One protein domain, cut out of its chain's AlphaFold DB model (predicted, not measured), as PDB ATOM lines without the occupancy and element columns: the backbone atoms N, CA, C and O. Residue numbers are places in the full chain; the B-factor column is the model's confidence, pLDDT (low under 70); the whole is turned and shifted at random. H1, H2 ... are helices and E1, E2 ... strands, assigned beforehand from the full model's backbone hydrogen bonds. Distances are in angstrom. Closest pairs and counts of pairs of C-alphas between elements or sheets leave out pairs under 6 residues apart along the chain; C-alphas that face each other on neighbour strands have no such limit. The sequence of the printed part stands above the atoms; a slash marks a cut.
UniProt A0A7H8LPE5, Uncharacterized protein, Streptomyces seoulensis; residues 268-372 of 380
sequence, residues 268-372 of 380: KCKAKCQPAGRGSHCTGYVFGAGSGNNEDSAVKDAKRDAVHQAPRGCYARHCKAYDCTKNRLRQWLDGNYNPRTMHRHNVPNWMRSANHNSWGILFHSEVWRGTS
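What this domain is: This is residues 268 to 372 of the 380 residues of an uncharacterized protein of Streptomyces seoulensis (UniProt A0A7H8LPE5). A strongly twisted sheet of three strands curls round one long helix, H1, while the short helices H2, H3 and H4 follow in a row along the length of the domain. H3 sits beside the edge strand E2, H2 only grazes the sheet, and H4 is off it with a tail, residues 357 to 372, that has no named element. The 105 printed residues hold four named helices and three named strands in the order E1 E2 H1 E3 H2 H3 H4; the sheet's order is E2 E1 E3, antiparallel throughout, and the class is mixed, helices and strands. The whole is compact, with a radius of gyration of the C-alphas of 14.2 A, yet elongated, spanning 43 by 27 by 17 A.

How they stand to each other: Start with E1, residues 268 to 276, the inner strand, which forms a hairpin with E2, residues 286 to 292; look for N 271 and O 288 at 2.8 A. Next comes H1, residues 295 to 308, on one face of the sheet, giving two layers, a helix over a sheet; the C-alphas of Gly 290 and Ala 302, the closest of E2 and H1, are 3.6 A apart. On the other side of E1 find E3, residues 315 to 325, with N 272 and O 320 at 2.9 A; E3 bends by 67 degrees at residue 318. E2, H1 and E3 form a split strand-helix-strand unit, two strands running the same way with E1 between them, and its crossover is right-handed. H2, residues 328 to 333, only just on the sheet with 5 pairs of C-alphas within 10 A, only grazes it with residues 328 to 331. H3, residues 339 to 345, is on the sheet at a height of 6.3 A, its closest C-alphas to E2 being Pro 339 and Ala 289, 4.9 A apart. H4, residues 349 to 356, is not on the sheet and is apart from H3. Every O i to N i+4 pair is within hydrogen-bond range in H1, H2 and H4; in H3 1 of 3 is, beside 3 of 4 O i to N i+3 pairs.

Where its parts are: Find C-alpha 268 at (-44.359, 26.530, 48.398); from there E1 runs 26.1 A. E2 spans 20.0 A and H1 19.8 A, from C-alpha 295 at (-51.477, 26.054, 48.932). E3 covers 27.0 A, H2 8.6 A, H3 9.9 A and H4 11.1 A, ending at C-alpha 356 at (-35.892, 16.532, 17.255).

The domain as a whole: The C-alphas of Asn 293 and Ser 358, the two farthest apart, are 44.5 A from each other. The printed part has no cut and no long link. In the tail, look for the short antiparallel pairing of residues 364 to 365 with 370 to 371. The mean pLDDT of the printed part is 70.1, and 47 residues are under 70, among them 325 to 335 and 347 to 372.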
ATOM      1  N   LYS A 268     -45.063  26.595  49.686       77.62
ATOM      2  CA  LYS A 268     -44.359  26.530  48.398       77.62
ATOM      3  C   LYS A 268     -44.837  25.338  47.588       77.62
ATOM      4  O   LYS A 268     -45.039  24.264  48.141       77.62
ATOM      5  N   CYS A 269     -44.967  25.510  46.281       82.25
ATOM      6  CA  CYS A 269     -45.422  24.474  45.364       82.25
ATOM      7  C   CYS A 269     -44.570  24.447  44.103       82.25
ATOM      8  O   CYS A 269     -44.019  25.466  43.684       82.25
ATOM      9  N   LYS A 270     -44.513  23.277  43.469       89.25
ATOM     10  CA  LYS A 270     -43.982  23.119  42.117       89.25
ATOM     11  C   LYS A 270     -45.134  22.877  41.154       89.25
ATOM     12  O   LYS A 270     -46.192  22.366  41.523       89.25
ATOM     13  N   ALA A 271     -44.939  23.239  39.898       90.94
ATOM     14  CA  ALA A 271     -45.887  22.947  38.840       90.94
ATOM     15  C   ALA A 271     -45.169  22.471  37.587       90.94
ATOM     16  O   ALA A 271     -44.047  22.878  37.300       90.94
ATOM     17  N   LYS A 272     -45.848  21.604  36.838       90.81
ATOM     18  CA  LYS A 272     -45.458  21.212  35.487       90.81
ATOM     19  C   LYS A 272     -46.608  21.456  34.528       90.81
ATOM     20  O   LYS A 272     -47.756  21.122  34.828       90.81
ATOM     21  N   CYS A 273     -46.292  22.006  33.368       88.00
ATOM     22  CA  CYS A 273     -47.224  22.211  32.271       88.00
ATOM     23  C   CYS A 273     -46.694  21.543  31.005       88.00
ATOM     24  O   CYS A 273     -45.483  21.440  30.803       88.00
ATOM     25  N   GLN A 274     -47.607  21.113  30.140       87.19
ATOM     26  CA  GLN A 274     -47.268  20.631  28.806       87.19
ATOM     27  C   GLN A 274     -47.321  21.819  27.838       87.19
ATOM     28  O   GLN A 274     -48.385  22.425  27.703       87.19
ATOM     29  N   PRO A 275     -46.217  22.205  27.179       83.00
ATOM     30  CA  PRO A 275     -46.282  23.150  26.077       83.00
ATOM     31  C   PRO A 275     -47.018  22.518  24.888       83.00
ATOM     32  O   PRO A 275     -46.921  21.318  24.643       83.00
ATOM     33  N   ALA A 276     -47.765  23.332  24.151       81.38
ATOM     34  CA  ALA A 276     -48.396  22.969  22.891       81.38
ATOM     35  C   ALA A 276     -48.362  24.142  21.915       81.38
ATOM     36  O   ALA A 276     -48.293  25.304  22.311       81.38
ATOM     37  N   GLY A 277     -48.393  23.836  20.626       81.12
ATOM     38  CA  GLY A 277     -48.335  24.825  19.560       81.12
ATOM     39  C   GLY A 277     -48.058  24.159  18.219       81.12
ATOM     40  O   GLY A 277     -47.893  22.944  18.145       81.12
ATOM     41  N   ARG A 278     -48.018  24.961  17.151       73.19
ATOM     42  CA  ARG A 278     -47.713  24.478  15.791       73.19
ATOM     43  C   ARG A 278     -46.213  24.257  15.549       73.19
ATOM     44  O   ARG A 278     -45.852  23.654  14.547       73.19
ATOM     45  N   GLY A 279     -45.353  24.758  16.438       65.75
ATOM     46  CA  GLY A 279     -43.906  24.568  16.359       65.75
ATOM     47  C   GLY A 279     -43.473  23.213  16.918       65.75
ATOM     48  O   GLY A 279     -43.936  22.803  17.982       65.75
ATOM     49  N   SER A 280     -42.544  22.542  16.237       62.50
ATOM     50  CA  SER A 280     -41.974  21.253  16.666       62.50
ATOM     51  C   SER A 280     -41.208  21.333  17.997       62.50
ATOM     52  O   SER A 280     -41.020  20.321  18.669       62.50
ATOM     53  N   HIS A 281     -40.825  22.539  18.431       66.25
ATOM     54  CA  HIS A 281     -40.202  22.808  19.731       66.25
ATOM     55  C   HIS A 281     -41.194  22.853  20.908       66.25
ATOM     56  O   HIS A 281     -40.765  22.937  22.060       66.25
ATOM     57  N   CYS A 282     -42.507  22.768  20.656       71.50
ATOM     58  CA  CYS A 282     -43.565  22.763  21.672       71.50
ATOM     59  C   CYS A 282     -43.830  21.357  22.246       71.50
ATOM     60  O   CYS A 282     -44.970  20.899  22.270       71.50
ATOM     61  N   THR A 283     -42.781  20.658  22.682       69.69
ATOM     62  CA  THR A 283     -42.846  19.279  23.201       69.69
ATOM     63  C   THR A 283     -42.179  19.159  24.580       69.69
ATOM     64  O   THR A 283     -41.376  20.012  24.975       69.69
ATOM     65  N   GLY A 284     -42.523  18.115  25.347       74.94
ATOM     66  CA  GLY A 284     -41.981  17.842  26.689       74.94
ATOM     67  C   GLY A 284     -42.767  18.505  27.827       74.94
ATOM     68  O   GLY A 284     -43.995  18.546  27.795       74.94
ATOM     69  N   TYR A 285     -42.061  19.017  28.840       82.38
ATOM     70  CA  TYR A 285     -42.644  19.766  29.960       82.38
ATOM     71  C   TYR A 285     -41.921  21.101  30.181       82.38
ATOM     72  O   TYR A 285     -40.762  21.282  29.781       82.38
ATOM     73  N   VAL A 286     -42.636  22.030  30.814       84.31
ATOM     74  CA  VAL A 286     -42.084  23.230  31.449       84.31
ATOM     75  C   VAL A 286     -42.464  23.232  32.923       84.31
ATOM     76  O   VAL A 286     -43.594  22.901  33.291       84.31
ATOM     77  N   PHE A 287     -41.497  23.572  33.754       87.94
ATOM     78  CA  PHE A 287     -41.553  23.540  35.199       87.94
ATOM     79  C   PHE A 287     -41.541  24.956  35.757       87.94
ATOM     80  O   PHE A 287     -40.852  25.840  35.240       87.94
ATOM     81  N   GLY A 288     -42.295  25.145  36.831       86.81
ATOM     82  CA  GLY A 288     -42.338  26.384  37.586       86.81
ATOM     83  C   GLY A 288     -42.379  26.107  39.077       86.81
ATOM     84  O   GLY A 288     -42.765  25.019  39.520       86.81
ATOM     85  N   ALA A 289     -41.958  27.095  39.848       85.81
ATOM     86  CA  ALA A 289     -42.043  27.080  41.297       85.81
ATOM     87  C   ALA A 289     -42.787  28.328  41.753       85.81
ATOM     88  O   ALA A 289     -42.658  29.390  41.152       85.81
ATOM     89  N   GLY A 290     -43.570  28.193  42.813       82.00
ATOM     90  CA  GLY A 290     -44.380  29.283  43.320       82.00
ATOM     91  C   GLY A 290     -44.508  29.239  44.822       82.00
ATOM     92  O   GLY A 290     -44.315  28.201  45.467       82.00
ATOM     93  N   SER A 291     -44.820  30.394  45.381       80.31
ATOM     94  CA  SER A 291     -45.046  30.543  46.809       80.31
ATOM     95  C   SER A 291     -46.337  31.283  47.062       80.31
ATOM     96  O   SER A 291     -46.790  32.072  46.240       80.31
ATOM     97  N   GLY A 292     -46.941  31.010  48.207       63.38
ATOM     98  CA  GLY A 292     -48.204  31.623  48.543       63.38
ATOM     99  C   GLY A 292     -48.538  31.499  50.012       63.38
ATOM    100  O   GLY A 292     -48.035  30.646  50.741       63.38
ATOM    101  N   ASN A 293     -49.445  32.377  50.395       58.72
ATOM    102  CA  ASN A 293     -50.079  32.479  51.705       58.72
ATOM    103  C   ASN A 293     -50.929  31.227  52.028       58.72
ATOM    104  O   ASN A 293     -51.151  30.845  53.173       58.72
ATOM    105  N   ASN A 294     -51.366  30.516  50.985       52.19
ATOM    106  CA  ASN A 294     -52.024  29.215  51.054       52.19
ATOM    107  C   ASN A 294     -51.570  28.329  49.882       52.19
ATOM    108  O   ASN A 294     -50.952  28.820  48.930       52.19
ATOM    109  N   GLU A 295     -51.860  27.028  49.962       67.81
ATOM    110  CA  GLU A 295     -51.477  26.054  48.932       67.81
ATOM    111  C   GLU A 295     -52.021  26.455  47.560       67.81
ATOM    112  O   GLU A 295     -51.262  26.489  46.601       67.81
ATOM    113  N   ASP A 296     -53.281  26.876  47.464       74.56
ATOM    114  CA  ASP A 296     -53.889  27.281  46.193       74.56
ATOM    115  C   ASP A 296     -53.213  28.495  45.559       74.56
ATOM    116  O   ASP A 296     -53.036  28.550  44.341       74.56
ATOM    117  N   SER A 297     -52.814  29.472  46.367       73.62
ATOM    118  CA  SER A 297     -52.062  30.644  45.930       73.62
ATOM    119  C   SER A 297     -50.667  30.233  45.465       73.62
ATOM    120  O   SER A 297     -50.261  30.605  44.367       73.62
ATOM    121  N   ALA A 298     -49.990  29.357  46.213       80.38
ATOM    122  CA  ALA A 298     -48.695  28.802  45.824       80.38
ATOM    123  C   ALA A 298     -48.788  27.950  44.544       80.38
ATOM    124  O   ALA A 298     -47.897  27.998  43.700       80.38
ATOM    125  N   VAL A 299     -49.880  27.206  44.357       85.69
ATOM    126  CA  VAL A 299     -50.191  26.430  43.150       85.69
ATOM    127  C   VAL A 299     -50.458  27.353  41.967       85.69
ATOM    128  O   VAL A 299     -49.940  27.114  40.875       85.69
ATOM    129  N   LYS A 300     -51.271  28.399  42.152       88.56
ATOM    130  CA  LYS A 300     -51.567  29.397  41.116       88.56
ATOM    131  C   LYS A 300     -50.296  30.122  40.693       88.56
ATOM    132  O   LYS A 300     -50.080  30.292  39.497       88.56
ATOM    133  N   ASP A 301     -49.461  30.503  41.651       86.50
ATOM    134  CA  ASP A 301     -48.171  31.143  41.415       86.50
ATOM    135  C   ASP A 301     -47.202  30.199  40.689       86.50
ATOM    136  O   ASP A 301     -46.672  30.553  39.642       86.50
ATOM    137  N   ALA A 302     -47.090  28.939  41.123       89.94
ATOM    138  CA  ALA A 302     -46.216  27.950  40.487       89.94
ATOM    139  C   ALA A 302     -46.641  27.643  39.045       89.94
ATOM    140  O   ALA A 302     -45.806  27.523  38.146       89.94
ATOM    141  N   LYS A 303     -47.953  27.525  38.798       92.06
ATOM    142  CA  LYS A 303     -48.502  27.340  37.448       92.06
ATOM    143  C   LYS A 303     -48.279  28.580  36.588       92.06
ATOM    144  O   LYS A 303     -47.934  28.439  35.420       92.06
ATOM    145  N   ARG A 304     -48.454  29.780  37.150       91.19
ATOM    146  CA  ARG A 304     -48.188  31.047  36.460       91.19
ATOM    147  C   ARG A 304     -46.721  31.145  36.065       91.19
ATOM    148  O   ARG A 304     -46.446  31.450  34.911       91.19
ATOM    149  N   ASP A 305     -45.802  30.846  36.973       89.75
ATOM    150  CA  ASP A 305     -44.366  30.804  36.700       89.75
ATOM    151  C   ASP A 305     -44.050  29.818  35.560       89.75
ATOM    152  O   ASP A 305     -43.454  30.206  34.560       89.75
ATOM    153  N   ALA A 306     -44.581  28.589  35.616       88.81
ATOM    154  CA  ALA A 306     -44.410  27.595  34.550       88.81
ATOM    155  C   ALA A 306     -44.944  28.067  33.180       88.81
ATOM    156  O   ALA A 306     -44.334  27.788  32.148       88.81
ATOM    157  N   VAL A 307     -46.067  28.794  33.153       89.75
ATOM    158  CA  VAL A 307     -46.643  29.371  31.925       89.75
ATOM    159  C   VAL A 307     -45.723  30.440  31.330       89.75
ATOM    160  O   VAL A 307     -45.542  30.467  30.117       89.75
ATOM    161  N   HIS A 308     -45.100  31.285  32.158       87.75
ATOM    162  CA  HIS A 308     -44.148  32.304  31.688       87.75
ATOM    163  C   HIS A 308     -42.854  31.699  31.133       87.75
ATOM    164  O   HIS A 308     -42.173  32.335  30.333       87.75
ATOM    165  N   GLN A 309     -42.536  30.463  31.520       84.56
ATOM    166  CA  GLN A 309     -41.406  29.704  30.988       84.56
ATOM    167  C   GLN A 309     -41.739  28.944  29.693       84.56
ATOM    168  O   GLN A 309     -40.884  28.235  29.157       84.56
ATOM    169  N   ALA A 310     -42.968  29.057  29.173       84.25
ATOM    170  CA  ALA A 310     -43.325  28.438  27.905       84.25
ATOM    171  C   ALA A 310     -42.476  29.025  26.753       84.25
ATOM    172  O   ALA A 310     -42.339  30.247  26.642       84.25
ATOM    173  N   PRO A 311     -41.924  28.180  25.860       78.44
ATOM    174  CA  PRO A 311     -41.191  28.639  24.690       78.44
ATOM    175  C   PRO A 311     -42.001  29.604  23.825       78.44
ATOM    176  O   PRO A 311     -43.209  29.451  23.647       78.44
ATOM    177  N   ARG A 312     -41.312  30.561  23.202       77.50
ATOM    178  CA  ARG A 312     -41.934  31.512  22.277       77.50
ATOM    179  C   ARG A 312     -42.641  30.761  21.138       77.50
ATOM    180  O   ARG A 312     -42.046  29.901  20.491       77.50
ATOM    181  N   GLY A 313     -43.911  31.088  20.905       78.69
ATOM    182  CA  GLY A 313     -44.762  30.401  19.923       78.69
ATOM    183  C   GLY A 313     -45.452  29.129  20.439       78.69
ATOM    184  O   GLY A 313     -46.191  28.502  19.682       78.69
ATOM    185  N   CYS A 314     -45.253  28.772  21.711       83.38
ATOM    186  CA  CYS A 314     -45.981  27.718  22.410       83.38
ATOM    187  C   CYS A 314     -46.851  28.324  23.517       83.38
ATOM    188  O   CYS A 314     -46.535  29.377  24.068       83.38
ATOM    189  N   TYR A 315     -47.928  27.637  23.881       87.12
ATOM    190  CA  TYR A 315     -48.739  27.945  25.055       87.12
ATOM    191  C   TYR A 315     -48.755  26.747  26.003       87.12
ATOM    192  O   TYR A 315     -48.671  25.593  25.581       87.12
ATOM    193  N   ALA A 316     -48.842  27.012  27.302       87.19
ATOM    194  CA  ALA A 316     -48.906  25.971  28.319       87.19
ATOM    195  C   ALA A 316     -50.344  25.443  28.471       87.19
ATOM    196  O   ALA A 316     -51.293  26.212  28.614       87.19
ATOM    197  N   ARG A 317     -50.503  24.117  28.471       84.88
ATOM    198  CA  ARG A 317     -51.755  23.397  28.755       84.88
ATOM    199  C   ARG A 317     -51.522  22.323  29.816       84.88
ATOM    200  O   ARG A 317     -50.383  21.968  30.120       84.88
ATOM    201  N   HIS A 318     -52.613  21.797  30.376       87.50
ATOM    202  CA  HIS A 318     -52.585  20.680  31.335       87.50
ATOM    203  C   HIS A 318     -51.645  20.907  32.530       87.50
ATOM    204  O   HIS A 318     -50.968  19.992  32.993       87.50
ATOM    205  N   CYS A 319     -51.601  22.146  33.028       88.81
ATOM    206  CA  CYS A 319     -50.773  22.532  34.164       88.81
ATOM    207  C   CYS A 319     -51.223  21.833  35.450       88.81
ATOM    208  O   CYS A 319     -52.306  22.104  35.980       88.81
ATOM    209  N   LYS A 320     -50.355  20.983  35.997       89.12
ATOM    210  CA  LYS A 320     -50.572  20.286  37.266       89.12
ATOM    211  C   LYS A 320     -49.535  20.745  38.278       89.12
ATOM    212  O   LYS A 320     -48.339  20.733  37.997       89.12
ATOM    213  N   ALA A 321     -50.012  21.149  39.450       86.69
ATOM    214  CA  ALA A 321     -49.127  21.296  40.590       86.69
ATOM    215  C   ALA A 321     -48.745  19.914  41.108       86.69
ATOM    216  O   ALA A 321     -49.522  18.963  41.005       86.69
ATOM    217  N   TYR A 322     -47.534  19.813  41.624       79.12
ATOM    218  CA  TYR A 322     -47.048  18.629  42.298       79.12
ATOM    219  C   TYR A 322     -46.105  19.069  43.407       79.12
ATOM    220  O   TYR A 322     -45.453  20.103  43.293       79.12
ATOM    221  N   ASP A 323     -46.034  18.270  44.465       74.00
ATOM    222  CA  ASP A 323     -45.099  18.489  45.564       74.00
ATOM    223  C   ASP A 323     -45.213  19.900  46.174       74.00
ATOM    224  O   ASP A 323     -44.349  20.762  46.006       74.00
ATOM    225  N   CYS A 324     -46.339  20.140  46.846       79.19
ATOM    226  CA  CYS A 324     -46.560  21.315  47.675       79.19
ATOM    227  C   CYS A 324     -46.079  21.039  49.095       79.19
ATOM    228  O   CYS A 324     -46.380  20.005  49.695       79.19
ATOM    229  N   THR A 325     -45.309  21.965  49.655       60.41
ATOM    230  CA  THR A 325     -44.819  21.834  51.013       60.41
ATOM    231  C   THR A 325     -44.680  23.172  51.715       60.41
ATOM    232  O   THR A 325     -44.229  24.180  51.174       60.41
ATOM    233  N   LYS A 326     -45.011  23.135  52.996       62.03
ATOM    234  CA  LYS A 326     -44.743  24.167  53.997       62.03
ATOM    235  C   LYS A 326     -43.434  23.933  54.763       62.03
ATOM    236  O   LYS A 326     -42.999  24.793  55.512       62.03
ATOM    237  N   ASN A 327     -42.801  22.771  54.579       52.41
ATOM    238  CA  ASN A 327     -41.633  22.355  55.354       52.41
ATOM    239  C   ASN A 327     -40.368  23.114  54.915       52.41
ATOM    240  O   ASN A 327     -39.826  22.834  53.846       52.41
ATOM    241  N   ARG A 328     -39.873  24.032  55.758       52.97
ATOM    242  CA  ARG A 328     -38.705  24.888  55.471       52.97
ATOM    243  C   ARG A 328     -37.411  24.113  55.211       52.97
ATOM    244  O   ARG A 328     -36.675  24.470  54.297       52.97
ATOM    245  N   LEU A 329     -37.159  23.020  55.935       40.72
ATOM    246  CA  LEU A 329     -35.974  22.182  55.717       40.72
ATOM    247  C   LEU A 329     -36.024  21.510  54.341       40.72
ATOM    248  O   LEU A 329     -35.037  21.498  53.612       40.72
ATOM    249  N   ARG A 330     -37.202  21.015  53.947       50.00
ATOM    250  CA  ARG A 330     -37.423  20.446  52.615       50.00
ATOM    251  C   ARG A 330     -37.334  21.512  51.524       50.00
ATOM    252  O   ARG A 330     -36.729  21.255  50.496       50.00
ATOM    253  N   GLN A 331     -37.874  22.707  51.758       58.84
ATOM    254  CA  GLN A 331     -37.760  23.846  50.838       58.84
ATOM    255  C   GLN A 331     -36.315  24.336  50.660       58.84
ATOM    256  O   GLN A 331     -36.013  24.942  49.635       58.84
ATOM    257  N   TRP A 332     -35.456  24.131  51.661       46.56
ATOM    258  CA  TRP A 332     -34.052  24.536  51.636       46.56
ATOM    259  C   TRP A 332     -33.151  23.468  51.002       46.56
ATOM    260  O   TRP A 332     -32.350  23.793  50.130       46.56
ATOM    261  N   LEU A 333     -33.324  22.195  51.382       44.56
ATOM    262  CA  LEU A 333     -32.587  21.069  50.794       44.56
ATOM    263  C   LEU A 333     -32.962  20.835  49.327       44.56
ATOM    264  O   LEU A 333     -32.122  20.449  48.517       44.56
ATOM    265  N   ASP A 334     -34.224  21.077  48.971       65.25
ATOM    266  CA  ASP A 334     -34.713  20.953  47.607       65.25
ATOM    267  C   ASP A 334     -34.769  22.329  46.938       65.25
ATOM    268  O   ASP A 334     -35.769  23.053  46.982       65.25
ATOM    269  N   GLY A 335     -33.668  22.684  46.273       58.72
ATOM    270  CA  GLY A 335     -33.527  23.952  45.561       58.72
ATOM    271  C   GLY A 335     -34.599  24.204  44.493       58.72
ATOM    272  O   GLY A 335     -34.757  25.346  44.071       58.72
ATOM    273  N   ASN A 336     -35.378  23.194  44.087       71.44
ATOM    274  CA  ASN A 336     -36.425  23.311  43.066       71.44
ATOM    275  C   ASN A 336     -37.691  24.027  43.559       71.44
ATOM    276  O   ASN A 336     -38.591  24.296  42.771       71.44
ATOM    277  N   TYR A 337     -37.761  24.372  44.847       71.44
ATOM    278  CA  TYR A 337     -38.748  25.319  45.377       71.44
ATOM    279  C   TYR A 337     -38.351  26.796  45.160       71.44
ATOM    280  O   TYR A 337     -39.009  27.702  45.682       71.44
ATOM    281  N   ASN A 338     -37.266  27.057  44.424       71.88
ATOM    282  CA  ASN A 338     -36.850  28.377  43.956       71.88
ATOM    283  C   ASN A 338     -37.022  28.461  42.428       71.88
ATOM    284  O   ASN A 338     -36.417  27.639  41.733       71.88
ATOM    285  N   PRO A 339     -37.750  29.461  41.890       73.50
ATOM    286  CA  PRO A 339     -37.919  29.643  40.447       73.50
ATOM    287  C   PRO A 339     -36.596  29.636  39.678       73.50
ATOM    288  O   PRO A 339     -36.466  28.937  38.684       73.50
ATOM    289  N   ARG A 340     -35.545  30.293  40.185       68.81
ATOM    290  CA  ARG A 340     -34.245  30.366  39.490       68.81
ATOM    291  C   ARG A 340     -33.577  29.009  39.304       68.81
ATOM    292  O   ARG A 340     -32.917  28.780  38.294       68.81
ATOM    293  N   THR A 341     -33.706  28.127  40.286       71.19
ATOM    294  CA  THR A 341     -33.182  26.760  40.198       71.19
ATOM    295  C   THR A 341     -34.125  25.901  39.366       71.19
ATOM    296  O   THR A 341     -33.669  25.153  38.508       71.19
ATOM    297  N   MET A 342     -35.438  26.073  39.560       76.62
ATOM    298  CA  MET A 342     -36.484  25.375  38.820       76.62
ATOM    299  C   MET A 342     -36.428  25.666  37.315       76.62
ATOM    300  O   MET A 342     -36.691  24.793  36.507       76.62
ATOM    301  N   HIS A 343     -36.022  26.861  36.892       76.44
ATOM    302  CA  HIS A 343     -35.941  27.205  35.469       76.44
ATOM    303  C   HIS A 343     -34.753  26.563  34.760       76.44
ATOM    304  O   HIS A 343     -34.809  26.366  33.552       76.44
ATOM    305  N   ARG A 344     -33.709  26.149  35.492       72.88
ATOM    306  CA  ARG A 344     -32.593  25.369  34.915       72.88
ATOM    307  C   ARG A 344     -33.046  24.007  34.411       72.88
ATOM    308  O   ARG A 344     -32.367  23.386  33.601       72.88
ATOM    309  N   HIS A 345     -34.203  23.567  34.889       69.00
ATOM    310  CA  HIS A 345     -34.836  22.344  34.454       69.00
ATOM    311  C   HIS A 345     -35.616  22.483  33.144       69.00
ATOM    312  O   HIS A 345     -35.934  21.493  32.486       69.00
ATOM    313  N   ASN A 346     -35.892  23.715  32.721       77.38
ATOM    314  CA  ASN A 346     -36.551  23.981  31.456       77.38
ATOM    315  C   ASN A 346     -35.518  23.955  30.333       77.38
ATOM    316  O   ASN A 346     -34.638  24.810  30.259       77.38
ATOM    317  N   VAL A 347     -35.633  22.980  29.427       66.19
ATOM    318  CA  VAL A 347     -34.683  22.884  28.315       66.19
ATOM    319  C   VAL A 347     -34.849  24.072  27.340       66.19
ATOM    320  O   VAL A 347     -35.988  24.386  26.959       66.19
ATOM    321  N   PRO A 348     -33.748  24.737  26.932       66.31
ATOM    322  CA  PRO A 348     -33.773  25.863  25.998       66.31
ATOM    323  C   PRO A 348     -34.320  25.495  24.615       66.31
ATOM    324  O   PRO A 348     -34.165  24.367  24.145       66.31
ATOM    325  N   ASN A 349     -34.883  26.480  23.910       63.22
ATOM    326  CA  ASN A 349     -35.531  26.273  22.606       63.22
ATOM    327  C   ASN A 349     -34.609  25.632  21.560       63.22
ATOM    328  O   ASN A 349     -35.043  24.754  20.822       63.22
ATOM    329  N   TRP A 350     -33.336  26.030  21.512       64.06
ATOM    330  CA  TRP A 350     -32.379  25.499  20.538       64.06
ATOM    331  C   TRP A 350     -32.041  24.020  20.790       64.06
ATOM    332  O   TRP A 350     -31.915  23.257  19.835       64.06
ATOM    333  N   MET A 351     -31.983  23.588  22.057       61.78
ATOM    334  CA  MET A 351     -31.785  22.179  22.423       61.78
ATOM    335  C   MET A 351     -33.017  21.332  22.082       61.78
ATOM    336  O   MET A 351     -32.863  20.227  21.566       61.78
ATOM    337  N   ARG A 352     -34.239  21.854  22.296       62.41
ATOM    338  CA  ARG A 352     -35.487  21.170  21.889       62.41
ATOM    339  C   ARG A 352     -35.528  20.935  20.377       62.41
ATOM    340  O   ARG A 352     -35.847  19.833  19.940       62.41
ATOM    341  N   SER A 353     -35.149  21.941  19.590       58.25
ATOM    342  CA  SER A 353     -35.090  21.835  18.127       58.25
ATOM    343  C   SER A 353     -33.992  20.881  17.637       58.25
ATOM    344  O   SER A 353     -34.215  20.119  16.698       58.25
ATOM    345  N   ALA A 354     -32.818  20.875  18.277       59.00
ATOM    346  CA  ALA A 354     -31.705  19.998  17.906       59.00
ATOM    347  C   ALA A 354     -31.983  18.516  18.213       59.00
ATOM    348  O   ALA A 354     -31.640  17.641  17.414       59.00
ATOM    349  N   ASN A 355     -32.640  18.219  19.338       56.47
ATOM    350  CA  ASN A 355     -32.934  16.836  19.714       56.47
ATOM    351  C   ASN A 355     -34.017  16.205  18.818       56.47
ATOM    352  O   ASN A 355     -33.960  15.016  18.538       56.47
ATOM    353  N   HIS A 356     -34.941  17.000  18.270       53.28
ATOM    354  CA  HIS A 356     -35.892  16.532  17.255       53.28
ATOM    355  C   HIS A 356     -35.196  16.114  15.947       53.28
ATOM    356  O   HIS A 356     -35.425  15.018  15.443       53.28
ATOM    357  N   ASN A 357     -34.296  16.954  15.421       55.38
ATOM    358  CA  ASN A 357     -33.581  16.681  14.161       55.38
ATOM    359  C   ASN A 357     -32.610  15.493  14.247       55.38
ATOM    360  O   ASN A 357     -32.049  15.070  13.241       55.38
ATOM    361  N   SER A 358     -32.416  14.963  15.451       54.03
ATOM    362  CA  SER A 358     -31.562  13.820  15.742       54.03
ATOM    363  C   SER A 358     -32.310  12.660  16.384       54.03
ATOM    364  O   SER A 358     -31.670  11.795  16.970       54.03
ATOM    365  N   TRP A 359     -33.644  12.617  16.296       51.22
ATOM    366  CA  TRP A 359     -34.454  11.503  16.815       51.22
ATOM    367  C   TRP A 359     -34.286  11.254  18.326       51.22
ATOM    368  O   TRP A 359     -34.445  10.137  18.812       51.22
ATOM    369  N   GLY A 360     -33.960  12.303  19.080       50.53
ATOM    370  CA  GLY A 360     -33.708  12.262  20.519       50.53
ATOM    371  C   GLY A 360     -32.293  11.821  20.902       50.53
ATOM    372  O   GLY A 360     -32.046  11.613  22.085       50.53
ATOM    373  N   ILE A 361     -31.373  11.663  19.944       51.03
ATOM    374  CA  ILE A 361     -30.064  11.025  20.161       51.03
ATOM    375  C   ILE A 361     -28.992  12.025  20.638       51.03
ATOM    376  O   ILE A 361     -28.034  11.623  21.294       51.03
ATOM    377  N   LEU A 362     -29.132  13.328  20.353       45.75
ATOM    378  CA  LEU A 362     -28.067  14.308  20.628       45.75
ATOM    379  C   LEU A 362     -27.955  14.733  22.097       45.75
ATOM    380  O   LEU A 362     -26.856  15.024  22.560       45.75
ATOM    381  N   PHE A 363     -29.066  14.795  22.832       50.69
ATOM    382  CA  PHE A 363     -29.085  15.279  24.213       50.69
ATOM    383  C   PHE A 363     -29.923  14.350  25.101       50.69
ATOM    384  O   PHE A 363     -31.139  14.518  25.255       50.69
ATOM    385  N   HIS A 364     -29.261  13.362  25.708       46.75
ATOM    386  CA  HIS A 364     -29.796  12.607  26.840       46.75
ATOM    387  C   HIS A 364     -29.496  13.384  28.121       46.75
ATOM    388  O   HIS A 364     -28.354  13.757  28.374       46.75
ATOM    389  N   SER A 365     -30.514  13.635  28.944       42.06
ATOM    390  CA  SER A 365     -30.281  14.220  30.262       42.06
ATOM    391  C   SER A 365     -30.367  13.177  31.366       42.06
ATOM    392  O   SER A 365     -31.371  12.472  31.487       42.06
ATOM    393  N   GLU A 366     -29.328  13.132  32.195       36.62
ATOM    394  CA  GLU A 366     -29.287  12.347  33.433       36.62
ATOM    395  C   GLU A 366     -30.203  12.934  34.524       36.62
ATOM    396  O   GLU A 366     -30.728  12.198  35.355       36.62
ATOM    397  N   VAL A 367     -30.478  14.244  34.466       38.03
ATOM    398  CA  VAL A 367     -31.424  14.947  35.355       38.03
ATOM    399  C   VAL A 367     -32.880  14.588  35.013       38.03
ATOM    400  O   VAL A 367     -33.708  14.470  35.912       38.03
ATOM    401  N   TRP A 368     -33.186  14.356  33.729       42.16
ATOM    402  CA  TRP A 368     -34.540  14.070  33.217       42.16
ATOM    403  C   TRP A 368     -34.864  12.585  33.034       42.16
ATOM    404  O   TRP A 368     -36.007  12.268  32.713       42.16
ATOM    405  N   ARG A 369     -33.877  11.687  33.195       38.59
ATOM    406  CA  ARG A 369     -33.971  10.245  32.880       38.59
ATOM    407  C   ARG A 369     -34.721   9.965  31.563       38.59
ATOM    408  O   ARG A 369     -35.630   9.141  31.518       38.59
ATOM    409  N   GLY A 370     -34.342  10.655  30.485       46.75
ATOM    410  CA  GLY A 370     -34.932  10.434  29.164       46.75
ATOM    411  C   GLY A 370     -34.372  11.328  28.058       46.75
ATOM    412  O   GLY A 370     -33.664  12.308  28.314       46.75
ATOM    413  N   THR A 371     -34.704  10.975  26.816       44.31
ATOM    414  CA  THR A 371     -34.386  11.727  25.598       44.31
ATOM    415  C   THR A 371     -35.539  12.667  25.248       44.31
ATOM    416  O   THR A 371     -36.705  12.280  25.186       44.31
ATOM    417  N   SER A 372     -35.232  13.953  25.067       46.22
ATOM    418  CA  SER A 372     -36.255  14.961  24.755       46.22
ATOM    419  C   SER A 372     -36.644  14.873  23.275       46.22
ATOM    420  O   SER A 372     -35.778  15.057  22.429       46.22
TER     421      SER A 372